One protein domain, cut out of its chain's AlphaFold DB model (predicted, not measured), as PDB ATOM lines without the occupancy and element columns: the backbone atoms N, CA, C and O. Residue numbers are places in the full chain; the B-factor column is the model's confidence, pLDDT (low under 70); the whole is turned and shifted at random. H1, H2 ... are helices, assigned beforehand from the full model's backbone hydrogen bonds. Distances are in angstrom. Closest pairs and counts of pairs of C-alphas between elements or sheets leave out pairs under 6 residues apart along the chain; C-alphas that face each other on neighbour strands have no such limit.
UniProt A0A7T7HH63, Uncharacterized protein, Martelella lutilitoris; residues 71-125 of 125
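What this domain is: This is residues 71 to 125 of the 125 residues of an uncharacterized protein of Martelella lutilitoris (UniProt A0A7T7HH63). This is a winding chain with little regular structure: residues 71 to 95 run out to a turn at Lys 80, at one end of the long axis, and fold back, while the short helix H2 leads to His 125 at the other end. A second short helix, H1, lies to one side, away from H2. The printed part has 55 residues, with 16 in two named helices, H1 then H2, and no named strand; the class is all helix. It is compact by its radius of gyration of the C-alphas, 11.5 A, yet elongated, spanning 39 by 23 by 13 A.

Where its parts are: Residues 71 to 95 hold no named element. H1, residues 96 to 102, measures 10.1 A and begins at C-alpha 96 (-20.929, 35.244, 95.152). H2, residues 115 to 123, measures 12.6 A and ends at C-alpha 123 (-41.919, 42.359, 96.154).

How they stand to each other: H1 and H2 are apart. Each O i to N i+4 pair is within hydrogen-bond range in H1; in H2, 4 of 5 are.

The domain as a whole: The C-alphas farthest apart, of Lys 80 and His 125, are 39.5 A apart. The printed part has no cut. The link from H1 to H2, 12 residues, is long. Mean pLDDT of the printed part is 92.6; residue 125 is under 70.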
ATOM      1  N   THR A  71     -24.225  38.369  87.424       96.56
ATOM      2  CA  THR A  71     -25.409  37.904  86.689       96.56
ATOM      3  C   THR A  71     -25.333  36.392  86.459       96.56
ATOM      4  O   THR A  71     -24.494  35.941  85.681       96.56
ATOM      5  N   PRO A  72     -26.198  35.576  87.089       96.62
ATOM      6  CA  PRO A  72     -26.187  34.132  86.869       96.62
ATOM      7  C   PRO A  72     -26.595  33.799  85.431       96.62
ATOM      8  O   PRO A  72     -27.530  34.398  84.890       96.62
ATOM      9  N   GLN A  73     -25.916  32.836  84.817       97.06
ATOM     10  CA  GLN A  73     -26.157  32.420  83.437       97.06
ATOM     11  C   GLN A  73     -26.864  31.072  83.357       97.06
ATOM     12  O   GLN A  73     -26.757  30.213  84.236       97.06
ATOM     13  N   CYS A  74     -27.558  30.861  82.245       97.69
ATOM     14  CA  CYS A  74     -28.260  29.625  81.955       97.69
ATOM     15  C   CYS A  74     -27.311  28.409  81.919       97.69
ATOM     16  O   CYS A  74     -26.207  28.483  81.379       97.69
ATOM     17  N   GLY A  75     -27.734  27.268  82.465       96.69
ATOM     18  CA  GLY A  75     -26.987  26.005  82.428       96.69
ATOM     19  C   GLY A  75     -27.215  25.164  81.169       96.69
ATOM     20  O   GLY A  75     -26.480  24.209  80.934       96.69
ATOM     21  N   ALA A  76     -28.211  25.500  80.341       97.56
ATOM     22  CA  ALA A  76     -28.520  24.739  79.131       97.56
ATOM     23  C   ALA A  76     -27.377  24.784  78.104       97.56
ATOM     24  O   ALA A  76     -26.681  25.795  77.965       97.56
ATOM     25  N   LEU A  77     -27.229  23.710  77.328       97.69
ATOM     26  CA  LEU A  77     -26.305  23.657  76.199       97.69
ATOM     27  C   LEU A  77     -27.009  24.093  74.913       97.69
ATOM     28  O   LEU A  77     -28.112  23.662  74.591       97.69
ATOM     29  N   THR A  78     -26.343  24.945  74.145       93.81
ATOM     30  CA  THR A  78     -26.751  25.314  72.787       93.81
ATOM     31  C   THR A  78     -26.585  24.129  71.833       93.81
ATOM     32  O   THR A  78     -25.831  23.195  72.103       93.81
ATOM     33  N   LYS A  79     -27.183  24.212  70.635       93.50
ATOM     34  CA  LYS A  79     -26.989  23.214  69.559       93.50
ATOM     35  C   LYS A  79     -25.515  22.971  69.185       93.50
ATOM     36  O   LYS A  79     -25.203  21.945  68.601       93.50
ATOM     37  N   LYS A  80     -24.613  23.909  69.508       94.44
ATOM     38  CA  LYS A  80     -23.159  23.801  69.284       94.44
ATOM     39  C   LYS A  80     -22.398  23.235  70.496       94.44
ATOM     40  O   LYS A  80     -21.179  23.352  70.543       94.44
ATOM     41  N   GLY A  81     -23.094  22.720  71.511       95.44
ATOM     42  CA  GLY A  81     -22.498  22.176  72.738       95.44
ATOM     43  C   GLY A  81     -21.936  23.220  73.710       95.44
ATOM     44  O   GLY A  81     -21.406  22.857  74.752       95.44
ATOM     45  N   LYS A  82     -22.047  24.521  73.406       95.62
ATOM     46  CA  LYS A  82     -21.613  25.598  74.314       95.62
ATOM     47  C   LYS A  82     -22.706  25.928  75.323       95.62
ATOM     48  O   LYS A  82     -23.877  25.912  74.945       95.62
ATOM     49  N   ARG A  83     -22.332  26.303  76.549       95.38
ATOM     50  CA  ARG A  83     -23.258  26.832  77.563       95.38
ATOM     51  C   ARG A  83     -24.011  28.057  77.031       95.38
ATOM     52  O   ARG A  83     -23.438  28.897  76.338       95.38
ATOM     53  N   CYS A  84     -25.300  28.141  77.333       96.50
ATOM     54  CA  CYS A  84     -26.126  29.298  77.031       96.50
ATOM     55  C   CYS A  84     -25.679  30.507  77.868       96.50
ATOM     56  O   CYS A  84     -25.562  30.417  79.084       96.50
ATOM     57  N   THR A  85     -25.463  31.651  77.219       94.44
ATOM     58  CA  THR A  85     -24.980  32.883  77.868       94.44
ATOM     59  C   THR A  85     -26.101  33.812  78.335       94.44
ATOM     60  O   THR A  85     -25.829  34.863  78.912       94.44
ATOM     61  N   LEU A  86     -27.365  33.450  78.084       96.25
ATOM     62  CA  LEU A  86     -28.514  34.220  78.557       96.25
ATOM     63  C   LEU A  86     -28.624  34.128  80.077       96.25
ATOM     64  O   LEU A  86     -28.345  33.083  80.667       96.25
ATOM     65  N   SER A  87     -29.063  35.218  80.696       96.56
ATOM     66  CA  SER A  87     -29.190  35.317  82.143       96.56
ATOM     67  C   SER A  87     -30.372  34.516  82.687       96.56
ATOM     68  O   SER A  87     -31.414  34.364  82.043       96.56
ATOM     69  N   VAL A  88     -30.206  34.026  83.913       96.75
ATOM     70  CA  VAL A  88     -31.317  33.605  84.769       96.75
ATOM     71  C   VAL A  88     -32.014  34.862  85.305       96.75
ATOM     72  O   VAL A  88     -31.367  35.879  85.580       96.75
ATOM     73  N   ALA A  89     -33.339  34.815  85.436       93.19
ATOM     74  CA  ALA A  89     -34.138  35.963  85.848       93.19
ATOM     75  C   ALA A  89     -33.791  36.501  87.254       93.19
ATOM     76  O   ALA A  89     -33.218  35.830  88.117       93.19
ATOM     77  N   GLY A  90     -34.145  37.768  87.485       86.25
ATOM     78  CA  GLY A  90     -33.894  38.481  88.743       86.25
ATOM     79  C   GLY A  90     -32.614  39.329  88.762       86.25
ATOM     80  O   GLY A  90     -32.191  39.775  89.825       86.25
ATOM     81  N   GLY A  91     -31.986  39.597  87.620       86.94
ATOM     82  CA  GLY A  91     -30.916  40.598  87.518       86.94
ATOM     83  C   GLY A  91     -29.554  40.179  88.088       86.94
ATOM     84  O   GLY A  91     -29.370  39.043  88.543       86.94
ATOM     85  N   GLY A  92     -28.605  41.118  88.004       89.31
ATOM     86  CA  GLY A  92     -27.183  40.940  88.319       89.31
ATOM     87  C   GLY A  92     -26.745  41.517  89.667       89.31
ATOM     88  O   GLY A  92     -27.564  41.673  90.572       89.31
ATOM     89  N   GLN A  93     -25.442  41.801  89.785       92.56
ATOM     90  CA  GLN A  93     -24.767  42.337  90.980       92.56
ATOM     91  C   GLN A  93     -25.039  41.552  92.271       92.56
ATOM     92  O   GLN A  93     -25.085  42.104  93.370       92.56
ATOM     93  N   ARG A  94     -25.235  40.240  92.151       92.19
ATOM     94  CA  ARG A  94     -25.455  39.364  93.303       92.19
ATOM     95  C   ARG A  94     -24.134  39.080  93.999       92.19
ATOM     96  O   ARG A  94     -23.111  38.955  93.328       92.19
ATOM     97  N   ASP A  95     -24.166  38.905  95.319       92.38
ATOM     98  CA  ASP A  95     -23.022  38.334  96.029       92.38
ATOM     99  C   ASP A  95     -22.680  36.933  95.489       92.38
ATOM    100  O   ASP A  95     -23.513  36.266  94.866       92.38
ATOM    101  N   PHE A  96     -21.437  36.497  95.709       93.88
ATOM    102  CA  PHE A  96     -20.929  35.244  95.152       93.88
ATOM    103  C   PHE A  96     -21.794  34.035  95.533       93.88
ATOM    104  O   PHE A  96     -22.095  33.201  94.681       93.88
ATOM    105  N   LYS A  97     -22.242  33.959  96.794       94.19
ATOM    106  CA  LYS A  97     -23.052  32.841  97.288       94.19
ATOM    107  C   LYS A  97     -24.371  32.765  96.525       94.19
ATOM    108  O   LYS A  97     -24.708  31.717  95.975       94.19
ATOM    109  N   ARG A  98     -25.093  33.882  96.437       93.88
ATOM    110  CA  ARG A  98     -26.383  33.928  95.750       93.88
ATOM    111  C   ARG A  98     -26.239  33.752  94.244       93.88
ATOM    112  O   ARG A  98     -27.116  33.161  93.619       93.88
ATOM    113  N   TRP A  99     -25.162  34.261  93.652       95.88
ATOM    114  CA  TRP A  99     -24.847  33.991  92.253       95.88
ATOM    115  C   TRP A  99     -24.636  32.494  92.023       95.88
ATOM    116  O   TRP A  99     -25.283  31.929  91.149       95.88
ATOM    117  N   LYS A 100     -23.824  31.836  92.857       95.44
ATOM    118  CA  LYS A 100     -23.483  30.415  92.727       95.44
ATOM    119  C   LYS A 100     -24.692  29.489  92.865       95.44
ATOM    120  O   LYS A 100     -24.753  28.477  92.180       95.44
ATOM    121  N   GLU A 101     -25.654  29.837  93.719       95.12
ATOM    122  CA  GLU A 101     -26.920  29.100  93.868       95.12
ATOM    123  C   GLU A 101     -27.805  29.150  92.611       95.12
ATOM    124  O   GLU A 101     -28.600  28.242  92.377       95.12
ATOM    125  N   LEU A 102     -27.718  30.233  91.839       95.31
ATOM    126  CA  LEU A 102     -28.578  30.487  90.681       95.31
ATOM    127  C   LEU A 102     -27.895  30.161  89.355       95.31
ATOM    128  O   LEU A 102     -28.572  29.895  88.359       95.31
ATOM    129  N   ASP A 103     -26.566  30.236  89.322       96.31
ATOM    130  CA  ASP A 103     -25.771  29.995  88.131       96.31
ATOM    131  C   ASP A 103     -25.928  28.536  87.698       96.31
ATOM    132  O   ASP A 103     -25.699  27.606  88.467       96.31
ATOM    133  N   GLY A 104     -26.362  28.339  86.455       95.81
ATOM    134  CA  GLY A 104     -26.729  27.022  85.936       95.81
ATOM    135  C   GLY A 104     -28.233  26.740  85.932       95.81
ATOM    136  O   GLY A 104     -28.641  25.732  85.361       95.81
ATOM    137  N   GLY A 105     -29.067  27.639  86.474       96.19
ATOM    138  CA  GLY A 105     -30.519  27.614  86.267       96.19
ATOM    139  C   GLY A 105     -30.907  27.801  84.794       96.19
ATOM    140  O   GLY A 105     -30.051  27.878  83.913       96.19
ATOM    141  N   TYR A 106     -32.200  27.904  84.489       97.25
ATOM    142  CA  TYR A 106     -32.650  28.153  83.116       97.25
ATOM    143  C   TYR A 106     -33.023  29.617  82.888       97.25
ATOM    144  O   TYR A 106     -33.579  30.286  83.755       97.25
ATOM    145  N   CYS A 107     -32.698  30.119  81.698       97.06
ATOM    146  CA  CYS A 107     -33.245  31.372  81.189       97.06
ATOM    147  C   CYS A 107     -34.634  31.133  80.579       97.06
ATOM    148  O   CYS A 107     -35.009  29.992  80.309       97.06
ATOM    149  N   GLN A 108     -35.364  32.208  80.278       96.75
ATOM    150  CA  GLN A 108     -36.723  32.135  79.725       96.75
ATOM    151  C   GLN A 108     -36.840  31.228  78.487       96.75
ATOM    152  O   GLN A 108     -37.780  30.447  78.371       96.75
ATOM    153  N   VAL A 109     -35.868  31.274  77.569       96.12
ATOM    154  CA  VAL A 109     -35.920  30.455  76.340       96.12
ATOM    155  C   VAL A 109     -35.687  28.964  76.597       96.12
ATOM    156  O   VAL A 109     -36.017  28.141  75.750       96.12
ATOM    157  N   HIS A 110     -35.122  28.615  77.753       96.88
ATOM    158  CA  HIS A 110     -34.900  27.237  78.187       96.88
ATOM    159  C   HIS A 110     -35.836  26.843  79.342       96.88
ATOM    160  O   HIS A 110     -35.516  25.937  80.103       96.88
ATOM    161  N   GLY A 111     -36.991  27.509  79.470       95.62
ATOM    162  CA  GLY A 111     -38.035  27.151  80.437       95.62
ATOM    163  C   GLY A 111     -37.839  27.721  81.844       95.62
ATOM    164  O   GLY A 111     -38.496  27.274  82.777       95.62
ATOM    165  N   GLY A 112     -36.931  28.683  82.009       95.69
ATOM    166  CA  GLY A 112     -36.809  29.456  83.238       95.69
ATOM    167  C   GLY A 112     -37.851  30.564  83.358       95.69
ATOM    168  O   GLY A 112     -38.550  30.895  82.402       95.69
ATOM    169  N   GLU A 113     -37.907  31.170  84.539       94.81
ATOM    170  CA  GLU A 113     -38.780  32.313  84.821       94.81
ATOM    171  C   GLU A 113     -38.424  33.532  83.958       94.81
ATOM    172  O   GLU A 113     -37.278  33.736  83.540       94.81
ATOM    173  N   THR A 114     -39.415  34.385  83.734       93.94
ATOM    174  CA  THR A 114     -39.243  35.726  83.180       93.94
ATOM    175  C   THR A 114     -38.745  36.700  84.249       93.94
ATOM    176  O   THR A 114     -38.933  36.518  85.454       93.94
ATOM    177  N   SER A 115     -38.154  37.816  83.815       88.88
ATOM    178  CA  SER A 115     -37.792  38.907  84.729       88.88
ATOM    179  C   SER A 115     -39.000  39.494  85.470       88.88
ATOM    180  O   SER A 115     -38.837  39.970  86.589       88.88
ATOM    181  N   ALA A 116     -40.197  39.467  84.871       90.19
ATOM    182  CA  ALA A 116     -41.418  39.955  85.509       90.19
ATOM    183  C   ALA A 116     -41.813  39.066  86.700       90.19
ATOM    184  O   ALA A 116     -41.943  39.574  87.812       90.19
ATOM    185  N   GLU A 117     -41.883  37.748  86.489       91.62
ATOM    186  CA  GLU A 117     -42.211  36.764  87.534       91.62
ATOM    187  C   GLU A 117     -41.190  36.796  88.680       91.62
ATOM    188  O   GLU A 117     -41.555  36.827  89.858       91.62
ATOM    189  N   ALA A 118     -39.894  36.863  88.354       89.31
ATOM    190  CA  ALA A 118     -38.839  36.944  89.362       89.31
ATOM    191  C   ALA A 118     -38.904  38.244  90.190       89.31
ATOM    192  O   ALA A 118     -38.575  38.246  91.380       89.31
ATOM    193  N   ASN A 119     -39.316  39.359  89.577       86.25
ATOM    194  CA  ASN A 119     -39.468  40.640  90.268       86.25
ATOM    195  C   ASN A 119     -40.710  40.673  91.163       86.25
ATOM    196  O   ASN A 119     -40.651  41.255  92.244       86.25
ATOM    197  N   GLU A 120     -41.810  40.050  90.747       89.69
ATOM    198  CA  GLU A 120     -43.027  39.944  91.553       89.69
ATOM    199  C   GLU A 120     -42.762  39.188  92.864       89.69
ATOM    200  O   GLU A 120     -43.044  39.711  93.942       89.69
ATOM    201  N   LYS A 121     -42.077  38.038  92.795       85.38
ATOM    202  CA  LYS A 121     -41.699  37.234  93.976       85.38
ATOM    203  C   LYS A 121     -40.829  37.973  94.995       85.38
ATOM    204  O   LYS A 121     -40.862  37.663  96.184       85.38
ATOM    205  N   ARG A 122     -40.020  38.932  94.534       80.00
ATOM    206  CA  ARG A 122     -39.182  39.770  95.404       80.00
ATOM    207  C   ARG A 122     -39.956  40.860  96.123       80.00
ATOM    208  O   ARG A 122     -39.484  41.327  97.145       80.00
ATOM    209  N   ARG A 123     -41.079  41.308  95.561       81.69
ATOM    210  CA  ARG A 123     -41.919  42.359  96.154       81.69
ATOM    211  C   ARG A 123     -42.904  41.810  97.181       81.69
ATOM    212  O   ARG A 123     -43.486  42.586  97.925       81.69
ATOM    213  N   SER A 124     -43.114  40.496  97.188       76.19
ATOM    214  CA  SER A 124     -44.018  39.805  98.105       76.19
ATOM    215  C   SER A 124     -43.334  39.296  99.386       76.19
ATOM    216  O   SER A 124     -43.975  38.573 100.145       76.19
ATOM    217  N   HIS A 125     -42.054  39.624  99.600       55.88
ATOM    218  CA  HIS A 125     -41.256  39.345 100.803       55.88
ATOM    219  C   HIS A 125     -40.679  40.653 101.343       55.88
ATOM    220  O   HIS A 125     -40.493  40.732 102.575       55.88
TER     221      HIS A 125